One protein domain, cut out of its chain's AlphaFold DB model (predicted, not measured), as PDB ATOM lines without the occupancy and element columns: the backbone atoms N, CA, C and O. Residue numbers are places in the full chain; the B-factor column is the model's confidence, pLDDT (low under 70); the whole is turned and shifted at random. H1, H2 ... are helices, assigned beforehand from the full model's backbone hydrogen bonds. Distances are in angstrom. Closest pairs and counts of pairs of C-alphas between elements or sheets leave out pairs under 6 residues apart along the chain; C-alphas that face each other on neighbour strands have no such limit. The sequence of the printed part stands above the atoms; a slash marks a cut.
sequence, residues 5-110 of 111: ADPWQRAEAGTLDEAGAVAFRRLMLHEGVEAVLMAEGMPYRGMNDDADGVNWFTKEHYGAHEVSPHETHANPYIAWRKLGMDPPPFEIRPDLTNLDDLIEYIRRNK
ATOM      1  N   ALA A   5     124.380  -3.315 -11.524       82.81
ATOM      2  CA  ALA A   5     124.804  -3.159 -12.916       82.81
ATOM      3  C   ALA A   5     126.275  -2.729 -13.071       82.81
ATOM      4  O   ALA A   5     126.987  -3.316 -13.879       82.81
ATOM      5  N   ASP A   6     126.742  -1.747 -12.293       86.38
ATOM      6  CA  ASP A   6     128.130  -1.267 -12.383       86.38
ATOM      7  C   ASP A   6     129.152  -2.330 -11.927       86.38
ATOM      8  O   ASP A   6     130.047  -2.661 -12.711       86.38
ATOM      9  N   PRO A   7     129.004  -2.964 -10.744       87.31
ATOM     10  CA  PRO A   7     129.877  -4.069 -10.354       87.31
ATOM     11  C   PRO A   7     129.903  -5.216 -11.372       87.31
ATOM     12  O   PRO A   7     130.974  -5.747 -11.655       87.31
ATOM     13  N   TRP A   8     128.750  -5.559 -11.956       89.19
ATOM     14  CA  TRP A   8     128.649  -6.608 -12.970       89.19
ATOM     15  C   TRP A   8     129.402  -6.248 -14.253       89.19
ATOM     16  O   TRP A   8     130.222  -7.026 -14.728       89.19
ATOM     17  N   GLN A   9     129.192  -5.043 -14.789       92.44
ATOM     18  CA  GLN A   9     129.894  -4.573 -15.988       92.44
ATOM     19  C   GLN A   9     131.408  -4.528 -15.776       92.44
ATOM     20  O   GLN A   9     132.182  -4.917 -16.653       92.44
ATOM     21  N   ARG A  10     131.851  -4.089 -14.595       92.31
ATOM     22  CA  ARG A  10     133.272  -4.075 -14.242       92.31
ATOM     23  C   ARG A  10     133.843  -5.483 -14.103       92.31
ATOM     24  O   ARG A  10     134.988  -5.692 -14.508       92.31
ATOM     25  N   ALA A  11     133.067  -6.430 -13.571       91.50
ATOM     26  CA  ALA A  11     133.437  -7.842 -13.510       91.50
ATOM     27  C   ALA A  11     133.610  -8.431 -14.916       91.50
ATOM     28  O   ALA A  11     134.661  -8.999 -15.206       91.50
ATOM     29  N   GLU A  12     132.631  -8.231 -15.802       93.12
ATOM     30  CA  GLU A  12     132.690  -8.686 -17.199       93.12
ATOM     31  C   GLU A  12     133.878  -8.084 -17.954       93.12
ATOM     32  O   GLU A  12     134.557  -8.776 -18.709       93.12
ATOM     33  N   ALA A  13     134.171  -6.803 -17.717       94.81
ATOM     34  CA  ALA A  13     135.315  -6.123 -18.311       94.81
ATOM     35  C   ALA A  13     136.669  -6.515 -17.680       94.81
ATOM     36  O   ALA A  13     137.710  -6.077 -18.169       94.81
ATOM     37  N   GLY A  14     136.684  -7.286 -16.586       94.12
ATOM     38  CA  GLY A  14     137.908  -7.634 -15.854       94.12
ATOM     39  C   GLY A  14     138.588  -6.434 -15.178       94.12
ATOM     40  O   GLY A  14     139.806  -6.415 -15.036       94.12
ATOM     41  N   THR A  15     137.813  -5.417 -14.788       96.06
ATOM     42  CA  THR A  15     138.301  -4.131 -14.237       96.06
ATOM     43  C   THR A  15     137.983  -3.936 -12.751       96.06
ATOM     44  O   THR A  15     138.106  -2.830 -12.207       96.06
ATOM     45  N   LEU A  16     137.547  -4.997 -12.070       94.50
ATOM     46  CA  LEU A  16     137.454  -5.002 -10.614       94.50
ATOM     47  C   LEU A  16     138.859  -5.058 -10.007       94.50
ATOM     48  O   LEU A  16     139.691  -5.871 -10.403       94.50
ATOM     49  N   ASP A  17     139.102  -4.193  -9.028       93.44
ATOM     50  CA  ASP A  17     140.226  -4.333  -8.110       93.44
ATOM     51  C   ASP A  17     139.908  -5.397  -7.044       93.44
ATOM     52  O   ASP A  17     138.813  -5.958  -7.004       93.44
ATOM     53  N   GLU A  18     140.864  -5.699  -6.164       93.12
ATOM     54  CA  GLU A  18     140.696  -6.743  -5.143       93.12
ATOM     55  C   GLU A  18     139.501  -6.463  -4.214       93.12
ATOM     56  O   GLU A  18     138.680  -7.345  -3.954       93.12
ATOM     57  N   ALA A  19     139.350  -5.212  -3.771       91.31
ATOM     58  CA  ALA A  19     138.219  -4.794  -2.950       91.31
ATOM     59  C   ALA A  19     136.885  -4.929  -3.707       91.31
ATOM     60  O   ALA A  19     135.907  -5.438  -3.154       91.31
ATOM     61  N   GLY A  20     136.854  -4.526  -4.981       92.50
ATOM     62  CA  GLY A  20     135.706  -4.680  -5.865       92.50
ATOM     63  C   GLY A  20     135.339  -6.139  -6.109       92.50
ATOM     64  O   GLY A  20     134.159  -6.468  -6.094       92.50
ATOM     65  N   ALA A  21     136.319  -7.033  -6.252       92.75
ATOM     66  CA  ALA A  21     136.082  -8.465  -6.409       92.75
ATOM     67  C   ALA A  21     135.433  -9.073  -5.155       92.75
ATOM     68  O   ALA A  21     134.479  -9.845  -5.261       92.75
ATOM     69  N   VAL A  22     135.888  -8.682  -3.958       92.12
ATOM     70  CA  VAL A  22     135.276  -9.113  -2.689       92.12
ATOM     71  C   VAL A  22     133.848  -8.583  -2.553       92.12
ATOM     72  O   VAL A  22     132.947  -9.343  -2.194       92.12
ATOM     73  N   ALA A  23     133.624  -7.300  -2.850       91.75
ATOM     74  CA  ALA A  23     132.297  -6.691  -2.791       91.75
ATOM     75  C   ALA A  23     131.335  -7.330  -3.804       91.75
ATOM     76  O   ALA A  23     130.217  -7.699  -3.448       91.75
ATOM     77  N   PHE A  24     131.792  -7.539  -5.040       93.56
ATOM     78  CA  PHE A  24     131.009  -8.188  -6.084       93.56
ATOM     79  C   PHE A  24     130.657  -9.625  -5.707       93.56
ATOM     80  O   PHE A  24     129.503 -10.020  -5.820       93.56
ATOM     81  N   ARG A  25     131.604 -10.394  -5.160       93.81
ATOM     82  CA  ARG A  25     131.331 -11.750  -4.669       93.81
ATOM     83  C   ARG A  25     130.244 -11.769  -3.590       93.81
ATOM     84  O   ARG A  25     129.375 -12.634  -3.631       93.81
ATOM     85  N   ARG A  26     130.286 -10.844  -2.623       94.56
ATOM     86  CA  ARG A  26     129.253 -10.742  -1.574       94.56
ATOM     87  C   ARG A  26     127.888 -10.398  -2.157       94.56
ATOM     88  O   ARG A  26     126.896 -10.984  -1.739       94.56
ATOM     89  N   LEU A  27     127.859  -9.505  -3.141       94.56
ATOM     90  CA  LEU A  27     126.644  -9.172  -3.869       94.56
ATOM     91  C   LEU A  27     126.085 -10.391  -4.613       94.56
ATOM     92  O   LEU A  27     124.917 -10.704  -4.462       94.56
ATOM     93  N   MET A  28     126.915 -11.136  -5.345       94.75
ATOM     94  CA  MET A  28     126.474 -12.340  -6.064       94.75
ATOM     95  C   MET A  28     125.989 -13.449  -5.131       94.75
ATOM     96  O   MET A  28     125.035 -14.149  -5.456       94.75
ATOM     97  N   LEU A  29     126.609 -13.587  -3.959       96.38
ATOM     98  CA  LEU A  29     126.132 -14.483  -2.910       96.38
ATOM     99  C   LEU A  29     124.731 -14.077  -2.417       96.38
ATOM    100  O   LEU A  29     123.863 -14.936  -2.307       96.38
ATOM    101  N   HIS A  30     124.517 -12.790  -2.136       97.06
ATOM    102  CA  HIS A  30     123.225 -12.259  -1.696       97.06
ATOM    103  C   HIS A  30     122.137 -12.466  -2.756       97.06
ATOM    104  O   HIS A  30     121.159 -13.165  -2.509       97.06
ATOM    105  N   GLU A  31     122.360 -11.928  -3.956       95.50
ATOM    106  CA  GLU A  31     121.409 -11.966  -5.073       95.50
ATOM    107  C   GLU A  31     121.114 -13.408  -5.513       95.50
ATOM    108  O   GLU A  31     119.977 -13.751  -5.818       95.50
ATOM    109  N   GLY A  32     122.126 -14.284  -5.512       95.81
ATOM    110  CA  GLY A  32     121.970 -15.687  -5.893       95.81
ATOM    111  C   GLY A  32     121.075 -16.473  -4.933       95.81
ATOM    112  O   GLY A  32     120.193 -17.203  -5.381       95.81
ATOM    113  N   VAL A  33     121.267 -16.309  -3.618       98.19
ATOM    114  CA  VAL A  33     120.395 -16.938  -2.613       98.19
ATOM    115  C   VAL A  33     118.988 -16.346  -2.680       98.19
ATOM    116  O   VAL A  33     118.013 -17.099  -2.714       98.19
ATOM    117  N   GLU A  34     118.880 -15.017  -2.744       97.69
ATOM    118  CA  GLU A  34     117.599 -14.312  -2.770       97.69
ATOM    119  C   GLU A  34     116.755 -14.741  -3.978       97.69
ATOM    120  O   GLU A  34     115.598 -15.137  -3.820       97.69
ATOM    121  N   ALA A  35     117.357 -14.766  -5.171       97.38
ATOM    122  CA  ALA A  35     116.686 -15.148  -6.407       97.38
ATOM    123  C   ALA A  35     116.150 -16.586  -6.370       97.38
ATOM    124  O   ALA A  35     115.027 -16.827  -6.819       97.38
ATOM    125  N   VAL A  36     116.911 -17.541  -5.817       98.31
ATOM    126  CA  VAL A  36     116.454 -18.936  -5.697       98.31
ATOM    127  C   VAL A  36     115.266 -19.041  -4.745       98.31
ATOM    128  O   VAL A  36     114.251 -19.639  -5.094       98.31
ATOM    129  N   LEU A  37     115.344 -18.418  -3.569       98.25
ATOM    130  CA  LEU A  37     114.256 -18.467  -2.590       98.25
ATOM    131  C   LEU A  37     112.989 -17.774  -3.108       98.25
ATOM    132  O   LEU A  37     111.879 -18.269  -2.893       98.25
ATOM    133  N   MET A  38     113.142 -16.664  -3.833       98.31
ATOM    134  CA  MET A  38     112.022 -15.985  -4.484       98.31
ATOM    135  C   MET A  38     111.399 -16.824  -5.600       98.31
ATOM    136  O   MET A  38     110.173 -16.882  -5.707       98.31
ATOM    137  N   ALA A  39     112.210 -17.518  -6.401       98.38
ATOM    138  CA  ALA A  39     111.717 -18.443  -7.422       98.38
ATOM    139  C   ALA A  39     110.929 -19.623  -6.818       98.38
ATOM    140  O   ALA A  39     110.020 -20.149  -7.457       98.38
ATOM    141  N   GLU A  40     111.228 -19.998  -5.572       97.31
ATOM    142  CA  GLU A  40     110.495 -20.998  -4.782       97.31
ATOM    143  C   GLU A  40     109.220 -20.448  -4.113       97.31
ATOM    144  O   GLU A  40     108.519 -21.179  -3.411       97.31
ATOM    145  N   GLY A  41     108.888 -19.174  -4.336       97.19
ATOM    146  CA  GLY A  41     107.670 -18.538  -3.833       97.19
ATOM    147  C   GLY A  41     107.824 -17.816  -2.494       97.19
ATOM    148  O   GLY A  41     106.826 -17.334  -1.958       97.19
ATOM    149  N   MET A  42     109.041 -17.703  -1.947       97.00
ATOM    150  CA  MET A  42     109.281 -16.830  -0.797       97.00
ATOM    151  C   MET A  42     109.118 -15.362  -1.226       97.00
ATOM    152  O   MET A  42     109.659 -14.965  -2.259       97.00
ATOM    153  N   PRO A  43     108.401 -14.516  -0.468       96.12
ATOM    154  CA  PRO A  43     108.354 -13.094  -0.779       96.12
ATOM    155  C   PRO A  43     109.749 -12.470  -0.631       96.12
ATOM    156  O   PRO A  43     110.543 -12.910   0.197       96.12
ATOM    157  N   TYR A  44     110.028 -11.409  -1.394       94.94
ATOM    158  CA  TYR A  44     111.273 -10.639  -1.267       94.94
ATOM    159  C   TYR A  44     111.510 -10.188   0.183       94.94
ATOM    160  O   TYR A  44     112.560 -10.454   0.760       94.94
ATOM    161  N   ARG A  45     110.483  -9.590   0.798       93.81
ATOM    162  CA  ARG A  45     110.436  -9.221   2.217       93.81
ATOM    163  C   ARG A  45     109.097  -9.619   2.815       93.81
ATOM    164  O   ARG A  45     108.067  -9.530   2.145       93.81
ATOM    165  N   GLY A  46     109.108 -10.006   4.085       88.25
ATOM    166  CA  GLY A  46     107.887 -10.078   4.879       88.25
ATOM    167  C   GLY A  46     107.409  -8.658   5.165       88.25
ATOM    168  O   GLY A  46     108.205  -7.828   5.595       88.25
ATOM    169  N   MET A  47     106.146  -8.350   4.883       84.19
ATOM    170  CA  MET A  47     105.586  -7.027   5.167       84.19
ATOM    171  C   MET A  47     105.218  -6.948   6.650       84.19
ATOM    172  O   MET A  47     104.305  -7.645   7.090       84.19
ATOM    173  N   ASN A  48     105.928  -6.113   7.404       85.88
ATOM    174  CA  ASN A  48     105.630  -5.789   8.796       85.88
ATOM    175  C   ASN A  48     106.003  -4.331   9.069       85.88
ATOM    176  O   ASN A  48     106.971  -4.017   9.767       85.88
ATOM    177  N   ASP A  49     105.241  -3.450   8.432       87.25
ATOM    178  CA  ASP A  49     105.421  -2.010   8.539       87.25
ATOM    179  C   ASP A  49     104.932  -1.512   9.903       87.25
ATOM    180  O   ASP A  49     103.841  -1.868  10.363       87.25
ATOM    181  N   ASP A  50     105.739  -0.682  10.561       84.31
ATOM    182  CA  ASP A  50     105.306   0.058  11.743       84.31
ATOM    183  C   ASP A  50     104.383   1.239  11.377       84.31
ATOM    184  O   ASP A  50     104.006   1.450  10.221       84.31
ATOM    185  N   ALA A  51     103.984   2.025  12.384       83.44
ATOM    186  CA  ALA A  51     103.090   3.169  12.193       83.44
ATOM    187  C   ALA A  51     103.659   4.256  11.256       83.44
ATOM    188  O   ALA A  51     102.880   5.030  10.701       83.44
ATOM    189  N   ASP A  52     104.982   4.290  11.067       87.38
ATOM    190  CA  ASP A  52     105.684   5.231  10.192       87.38
ATOM    191  C   ASP A  52     105.961   4.633   8.796       87.38
ATOM    192  O   ASP A  52     106.569   5.284   7.942       87.38
ATOM    193  N   GLY A  53     105.498   3.404   8.534       82.38
ATOM    194  CA  GLY A  53     105.701   2.699   7.269       82.38
ATOM    195  C   GLY A  53     107.085   2.059   7.136       82.38
ATOM    196  O   GLY A  53     107.503   1.739   6.022       82.38
ATOM    197  N   VAL A  54     107.828   1.905   8.239       83.94
ATOM    198  CA  VAL A  54     109.136   1.247   8.226       83.94
ATOM    199  C   VAL A  54     108.944  -0.255   8.386       83.94
ATOM    200  O   VAL A  54     108.456  -0.722   9.413       83.94
ATOM    201  N   ASN A  55     109.377  -1.019   7.382       81.62
ATOM    202  CA  ASN A  55     109.326  -2.473   7.442       81.62
ATOM    203  C   ASN A  55     110.411  -3.027   8.377       81.62
ATOM    204  O   ASN A  55     111.608  -2.948   8.071       81.62
ATOM    205  N   TRP A  56     109.990  -3.642   9.481       87.00
ATOM    206  CA  TRP A  56     110.871  -4.358  10.396       87.00
ATOM    207  C   TRP A  56     110.626  -5.852  10.316       87.00
ATOM    208  O   TRP A  56     109.573  -6.342  10.720       87.00
ATOM    209  N   PHE A  57     111.638  -6.601   9.892       90.94
ATOM    210  CA  PHE A  57     111.514  -8.049   9.868       90.94
ATOM    211  C   PHE A  57     111.450  -8.653  11.276       90.94
ATOM    212  O   PHE A  57     112.143  -8.223  12.206       90.94
ATOM    213  N   THR A  58     110.646  -9.702  11.410       91.12
ATOM    214  CA  THR A  58     110.553 -10.551  12.604       91.12
ATOM    215  C   THR A  58     110.678 -12.017  12.203       91.12
ATOM    216  O   THR A  58     110.829 -12.339  11.026       91.12
ATOM    217  N   LYS A  59     110.615 -12.935  13.173       92.25
ATOM    218  CA  LYS A  59     110.572 -14.374  12.873       92.25
ATOM    219  C   LYS A  59     109.298 -14.781  12.133       92.25
ATOM    220  O   LYS A  59     109.301 -15.763  11.408       92.25
ATOM    221  N   GLU A  60     108.224 -14.026  12.313       91.12
ATOM    222  CA  GLU A  60     106.917 -14.245  11.695       91.12
ATOM    223  C   GLU A  60     106.777 -13.489  10.365       91.12
ATOM    224  O   GLU A  60     105.996 -13.893   9.508       91.12
ATOM    225  N   HIS A  61     107.547 -12.411  10.182       93.44
ATOM    226  CA  HIS A  61     107.527 -11.571   8.988       93.44
ATOM    227  C   HIS A  61     108.946 -11.382   8.449       93.44
ATOM    228  O   HIS A  61     109.636 -10.423   8.791       93.44
ATOM    229  N   TYR A  62     109.377 -12.298   7.588       95.31
ATOM    230  CA  TYR A  62     110.660 -12.240   6.890       95.31
ATOM    231  C   TYR A  62     110.485 -12.643   5.424       95.31
ATOM    232  O   TYR A  62     109.492 -13.275   5.057       95.31
ATOM    233  N   GLY A  63     111.433 -12.256   4.575       96.06
ATOM    234  CA  GLY A  63     111.494 -12.714   3.194       96.06
ATOM    235  C   GLY A  63     112.868 -13.235   2.813       96.06
ATOM    236  O   GLY A  63     113.753 -13.405   3.657       96.06
ATOM    237  N   ALA A  64     113.029 -13.482   1.515       97.69
ATOM    238  CA  ALA A  64     114.269 -13.956   0.917       97.69
ATOM    239  C   ALA A  64     115.444 -13.025   1.237       97.69
ATOM    240  O   ALA A  64     116.549 -13.501   1.496       97.69
ATOM    241  N   HIS A  65     115.187 -11.719   1.306       96.06
ATOM    242  CA  HIS A  65     116.194 -10.711   1.602       96.06
ATOM    243  C   HIS A  65     116.834 -10.899   2.982       96.06
ATOM    244  O   HIS A  65     118.053 -10.854   3.127       96.06
ATOM    245  N   GLU A  66     116.023 -11.159   4.011       95.44
ATOM    246  CA  GLU A  66     116.505 -11.253   5.391       95.44
ATOM    247  C   GLU A  66     117.232 -12.564   5.708       95.44
ATOM    248  O   GLU A  66     118.104 -12.593   6.583       95.44
ATOM    249  N   VAL A  67     116.867 -13.653   5.027       97.12
ATOM    250  CA  VAL A  67     117.544 -14.951   5.180       97.12
ATOM    251  C   VAL A  67     118.774 -15.076   4.281       97.12
ATOM    252  O   VAL A  67     119.624 -15.930   4.535       97.12
ATOM    253  N   SER A  68     118.922 -14.218   3.272       97.44
ATOM    254  CA  SER A  68     120.119 -14.184   2.430       97.44
ATOM    255  C   SER A  68     121.322 -13.593   3.181       97.44
ATOM    256  O   SER A  68     121.157 -12.746   4.063       97.44
ATOM    257  N   PRO A  69     122.562 -14.018   2.871       96.88
ATOM    258  CA  PRO A  69     123.766 -13.386   3.408       96.88
ATOM    259  C   PRO A  69     123.811 -11.892   3.080       96.88
ATOM    260  O   PRO A  69     123.535 -11.496   1.953       96.88
ATOM    261  N   HIS A  70     124.208 -11.057   4.036       95.12
ATOM    262  CA  HIS A  70     124.312  -9.617   3.831       95.12
ATOM    263  C   HIS A  70     125.494  -9.269   2.910       95.12
ATOM    264  O   HIS A  70     126.633  -9.681   3.133       95.12
ATOM    265  N   GLU A  71     125.220  -8.457   1.899       93.44
ATOM    266  CA  GLU A  71     126.118  -8.036   0.829       93.44
ATOM    267  C   GLU A  71     127.137  -6.952   1.227       93.44
ATOM    268  O   GLU A  71     128.237  -6.908   0.672       93.44
ATOM    269  N   THR A  72     126.830  -6.102   2.216       90.81
ATOM    270  CA  THR A  72     127.703  -4.980   2.627       90.81
ATOM    271  C   THR A  72     128.389  -5.165   3.983       90.81
ATOM    272  O   THR A  72     129.449  -4.578   4.219       90.81
ATOM    273  N   HIS A  73     127.845  -5.991   4.878       90.19
ATOM    274  CA  HIS A  73     128.409  -6.178   6.217       90.19
ATOM    275  C   HIS A  73     129.600  -7.149   6.236       90.19
ATOM    276  O   HIS A  73     129.653  -8.133   5.504       90.19
ATOM    277  N   ALA A  74     130.558  -6.903   7.142       88.25
ATOM    278  CA  ALA A  74     131.683  -7.818   7.368       88.25
ATOM    279  C   ALA A  74     131.232  -9.180   7.927       88.25
ATOM    280  O   ALA A  74     131.821 -10.203   7.592       88.25
ATOM    281  N   ASN A  75     130.182  -9.184   8.759       92.31
ATOM    282  CA  ASN A  75     129.468 -10.398   9.140       92.31
ATOM    283  C   ASN A  75     128.243 -10.567   8.221       92.31
ATOM    284  O   ASN A  75     127.270  -9.828   8.407       92.31
ATOM    285  N   PRO A  76     128.251 -11.530   7.283       93.75
ATOM    286  CA  PRO A  76     127.129 -11.740   6.370       93.75
ATOM    287  C   PRO A  76     125.869 -12.265   7.076       93.75
ATOM    288  O   PRO A  76     124.773 -12.131   6.552       93.75
ATOM    289  N   TYR A  77     125.983 -12.812   8.287       95.31
ATOM    290  CA  TYR A  77     124.867 -13.422   9.021       95.31
ATOM    291  C   TYR A  77     124.295 -12.491  10.101       95.31
ATOM    292  O   TYR A  77     123.727 -12.936  11.098       95.31
ATOM    293  N   ILE A  78     124.470 -11.174   9.948       93.56
ATOM    294  CA  ILE A  78     124.061 -10.181  10.954       93.56
ATOM    295  C   ILE A  78     122.551 -10.243  11.271       93.56
ATOM    296  O   ILE A  78     122.161 -10.087  12.430       93.56
ATOM    297  N   ALA A  79     121.708 -10.516  10.270       92.44
ATOM    298  CA  ALA A  79     120.255 -10.617  10.425       92.44
ATOM    299  C   ALA A  79     119.809 -11.956  11.042       92.44
ATOM    300  O   ALA A  79     118.816 -12.009  11.769       92.44
ATOM    301  N   TRP A  80     120.580 -13.024  10.831       95.75
ATOM    302  CA  TRP A  80     120.208 -14.397  11.182       95.75
ATOM    303  C   TRP A  80     119.983 -14.592  12.677       95.75
ATOM    304  O   TRP A  80     119.016 -15.231  13.083       95.75
ATOM    305  N   ARG A  81     120.780 -13.924  13.520       89.88
ATOM    306  CA  ARG A  81     120.582 -13.962  14.974       89.88
ATOM    307  C   ARG A  81     119.192 -13.469  15.392       89.88
ATOM    308  O   ARG A  81     118.618 -14.011  16.334       89.88
ATOM    309  N   LYS A  82     118.646 -12.451  14.717       90.62
ATOM    310  CA  LYS A  82     117.291 -11.942  14.993       90.62
ATOM    311  C   LYS A  82     116.215 -12.927  14.527       90.62
ATOM    312  O   LYS A  82     115.194 -13.065  15.194       90.62
ATOM    313  N   LEU A  83     116.485 -13.659  13.447       94.44
ATOM    314  CA  LEU A  83     115.636 -14.747  12.956       94.44
ATOM    315  C   LEU A  83     115.771 -16.032  13.792       94.44
ATOM    316  O   LEU A  83     114.903 -16.893  13.749       94.44
ATOM    317  N   GLY A  84     116.789 -16.145  14.647       94.69
ATOM    318  CA  GLY A  84     117.060 -17.368  15.409       94.69
ATOM    319  C   GLY A  84     117.770 -18.450  14.591       94.69
ATOM    320  O   GLY A  84     117.670 -19.619  14.940       94.69
ATOM    321  N   MET A  85     118.466 -18.048  13.530       96.25
ATOM    322  CA  MET A  85     119.326 -18.896  12.713       96.25
ATOM    323  C   MET A  85     120.781 -18.762  13.173       96.25
ATOM    324  O   MET A  85     121.246 -17.656  13.472       96.25
ATOM    325  N   ASP A  86     121.508 -19.875  13.171       96.00
ATOM    326  CA  ASP A  86     122.956 -19.892  13.375       96.00
ATOM    327  C   ASP A  86     123.696 -19.757  12.033       96.00
ATOM    328  O   ASP A  86     123.153 -20.124  10.991       96.00
ATOM    329  N   PRO A  87     124.934 -19.232  12.008       95.25
ATOM    330  CA  PRO A  87     125.785 -19.297  10.822       95.25
ATOM    331  C   PRO A  87     126.001 -20.747  10.344       95.25
ATOM    332  O   PRO A  87     126.080 -21.659  11.174       95.25
ATOM    333  N   PRO A  88     126.172 -20.980   9.029       96.31
ATOM    334  CA  PRO A  88     126.429 -22.318   8.519       96.31
ATOM    335  C   PRO A  88     127.777 -22.842   9.049       96.31
ATOM    336  O   PRO A  88     128.734 -22.075   9.179       96.31
ATOM    337  N   PRO A  89     127.908 -24.155   9.313       96.81
ATOM    338  CA  PRO A  89     129.134 -24.752   9.853       96.81
ATOM    339  C   PRO A  89     130.231 -24.948   8.788       96.81
ATOM    340  O   PRO A  89     131.129 -25.770   8.961       96.81
ATOM    341  N   PHE A  90     130.144 -24.236   7.664       96.69
ATOM    342  CA  PHE A  90     131.043 -24.351   6.523       96.69
ATOM    343  C   PHE A  90     131.332 -22.981   5.909       96.69
ATOM    344  O   PHE A  90     130.568 -22.027   6.052       96.69
ATOM    345  N   GLU A  91     132.449 -22.901   5.192       95.19
ATOM    346  CA  GLU A  91     132.825 -21.712   4.436       95.19
ATOM    347  C   GLU A  91     132.191 -21.737   3.038       95.19
ATOM    348  O   GLU A  91     132.185 -22.762   2.350       95.19
ATOM    349  N   ILE A  92     131.682 -20.589   2.590       95.81
ATOM    350  CA  ILE A  92     131.302 -20.400   1.187       95.81
ATOM    351  C   ILE A  92     132.577 -20.243   0.372       95.81
ATOM    352  O   ILE A  92     133.423 -19.406   0.688       95.81
ATOM    353  N   ARG A  93     132.719 -21.017  -0.699       95.56
ATOM    354  CA  ARG A  93     133.919 -20.997  -1.536       95.56
ATOM    355  C   ARG A  93     134.037 -19.682  -2.319       95.56
ATOM    356  O   ARG A  93     133.012 -19.076  -2.652       95.56
ATOM    357  N   PRO A  94     135.265 -19.213  -2.619       91.75
ATOM    358  CA  PRO A  94     135.517 -18.026  -3.444       91.75
ATOM    359  C   PRO A  94     134.780 -17.983  -4.777       91.75
ATOM    360  O   PRO A  94     134.313 -16.924  -5.180       91.75
ATOM    361  N   ASP A  95     134.638 -19.140  -5.412       92.75
ATOM    362  CA  ASP A  95     133.986 -19.328  -6.706       92.75
ATOM    363  C   ASP A  95     132.470 -19.575  -6.613       92.75
ATOM    364  O   ASP A  95     131.829 -19.799  -7.634       92.75
ATOM    365  N   LEU A  96     131.899 -19.546  -5.400       95.25
ATOM    366  CA  LEU A  96     130.483 -19.807  -5.117       95.25
ATOM    367  C   LEU A  96     129.989 -21.198  -5.565       95.25
ATOM    368  O   LEU A  96     128.786 -21.435  -5.621       95.25
ATOM    369  N   THR A  97     130.887 -22.157  -5.816       96.31
ATOM    370  CA  THR A  97     130.509 -23.503  -6.297       96.31
ATOM    371  C   THR A  97     129.699 -24.326  -5.294       96.31
ATOM    372  O   THR A  97     129.107 -25.330  -5.675       96.31
ATOM    373  N   ASN A  98     129.663 -23.920  -4.023       97.19
ATOM    374  CA  ASN A  98     128.854 -24.542  -2.974       97.19
ATOM    375  C   ASN A  98     127.659 -23.677  -2.538       97.19
ATOM    376  O   ASN A  98     127.211 -23.771  -1.396       97.19
ATOM    377  N   LEU A  99     127.146 -22.817  -3.423       97.12
ATOM    378  CA  LEU A  99     125.973 -21.992  -3.127       97.12
ATOM    379  C   LEU A  99     124.735 -22.841  -2.794       97.12
ATOM    380  O   LEU A  99     123.984 -22.495  -1.885       97.12
ATOM    381  N   ASP A 100     124.573 -23.987  -3.456       97.88
ATOM    382  CA  ASP A 100     123.467 -24.916  -3.196       97.88
ATOM    383  C   ASP A 100     123.483 -25.464  -1.760       97.88
ATOM    384  O   ASP A 100     122.423 -25.611  -1.151       97.88
ATOM    385  N   ASP A 101     124.669 -25.692  -1.180       98.38
ATOM    386  CA  ASP A 101     124.803 -26.138   0.214       98.38
ATOM    387  C   ASP A 101     124.279 -25.072   1.185       98.38
ATOM    388  O   ASP A 101     123.624 -25.385   2.182       98.38
ATOM    389  N   LEU A 102     124.542 -23.794   0.888       98.31
ATOM    390  CA  LEU A 102     124.027 -22.674   1.672       98.31
ATOM    391  C   LEU A 102     122.514 -22.543   1.547       98.31
ATOM    392  O   LEU A 102     121.834 -22.358   2.555       98.31
ATOM    393  N   ILE A 103     121.983 -22.646   0.332       98.38
ATOM    394  CA  ILE A 103     120.541 -22.563   0.105       98.38
ATOM    395  C   ILE A 103     119.840 -23.702   0.854       98.38
ATOM    396  O   ILE A 103     118.864 -23.468   1.565       98.38
ATOM    397  N   GLU A 104     120.369 -24.923   0.783       98.50
ATOM    398  CA  GLU A 104     119.824 -26.062   1.517       98.50
ATOM    399  C   GLU A 104     119.922 -25.881   3.039       98.50
ATOM    400  O   GLU A 104     118.984 -26.215   3.769       98.50
ATOM    401  N   TYR A 105     121.017 -25.296   3.534       98.56
ATOM    402  CA  TYR A 105     121.125 -24.910   4.940       98.56
ATOM    403  C   TYR A 105     120.017 -23.925   5.335       98.56
ATOM    404  O   TYR A 105     119.340 -24.145   6.342       98.56
ATOM    405  N   ILE A 106     119.782 -22.878   4.541       98.12
ATOM    406  CA  ILE A 106     118.724 -21.892   4.800       98.12
ATOM    407  C   ILE A 106     117.352 -22.566   4.796       98.12
ATOM    408  O   ILE A 106     116.573 -22.350   5.719       98.12
ATOM    409  N   ARG A 107     117.056 -23.441   3.827       97.50
ATOM    410  CA  ARG A 107     115.773 -24.165   3.765       97.50
ATOM    411  C   ARG A 107     115.474 -24.952   5.040       97.50
ATOM    412  O   ARG A 107     114.324 -24.989   5.463       97.50
ATOM    413  N   ARG A 108     116.496 -25.571   5.637       97.56
ATOM    414  CA  ARG A 108     116.360 -26.399   6.846       97.56
ATOM    415  C   ARG A 108     116.280 -25.599   8.140       97.56
ATOM    416  O   ARG A 108     115.761 -26.127   9.118       97.56
ATOM    417  N   ASN A 109     116.838 -24.391   8.160       96.94
ATOM    418  CA  ASN A 109     117.046 -23.631   9.395       96.94
ATOM    419  C   ASN A 109     116.286 -22.300   9.446       96.94
ATOM    420  O   ASN A 109     116.266 -21.682  10.507       96.94
ATOM    421  N   LYS A 110     115.681 -21.842   8.340       94.00
ATOM    422  CA  LYS A 110     114.812 -20.656   8.349       94.00
ATOM    423  C   LYS A 110     113.636 -20.844   9.332       94.00
ATOM    424  O   LYS A 110     113.232 -21.992   9.536       94.00
TER     425      LYS A 110
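AT A GLANCE: This is residues 5 to 110 of the 111 residues of an uncharacterized protein of Streptomyces sp. BR123 (UniProt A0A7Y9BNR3). One long helix, H2, forms the spine of this domain, with H1 set steeply on its earlier part, while the short H3 and the longer H5 pack on its later half. H4 lies beyond H3, and long loops join the later helices, that of residues 40 to 63 reaching farthest from the body at Ala 51. The printed part has 106 residues with five named helices, in the order H1, H2, H3, H4, H5, and no named strand; the class is all helix, though under half of the residues, 49, are in named elements. The whole is compact, with a radius of gyration of the C-alphas of 14.8 A and spans of 44 by 33 by 26 A.

HOW THE PARTS SIT: H1, residues 5 to 12, touches H2, residues 18 to 39, at a steep tilt of 66 degrees, opposite ways; the closest C-alphas are those of Pro 7 and Phe 24, 6.0 A apart. H2 is the hub. H3, residues 64 to 67, touches H2, with the C-alphas of Glu 34 and Ala 64 closest at 5.0 A. H4, residues 80 to 83, is close to H3 but not clearly touching, with the C-alphas of Val 67 and Trp 80 closest at 6.6 A. H5, residues 99 to 109, touches H2 with residues 29 to 37 of H2 alone, the same way at a steep tilt of 53 degrees; the closest C-alphas, of Val 33 and Ile 103, are 6.2 A apart. H1 and H5 are apart. In H1, H2 and H5 every O i to N i+4 pair is within hydrogen-bond range; H3 and H4 are too short for such a pair.

IN THESE COORDINATES: H1 begins at C-alpha 5, (124.804, -3.159, -12.916), and spans 10.5 A. H2 spans 31.3 A, H3 5.5 A and H4 4.9 A. H5 spans 15.5 A and ends at C-alpha 109, (117.046, -23.631, 9.395).

THE WHOLE: The C-alphas farthest apart, of Gly 14 and Ala 51, are 46.0 A apart. The link from H1 to H2 is tight; the other three are long. The printed part has no cut, and no printed residue is under 70 in pLDDT.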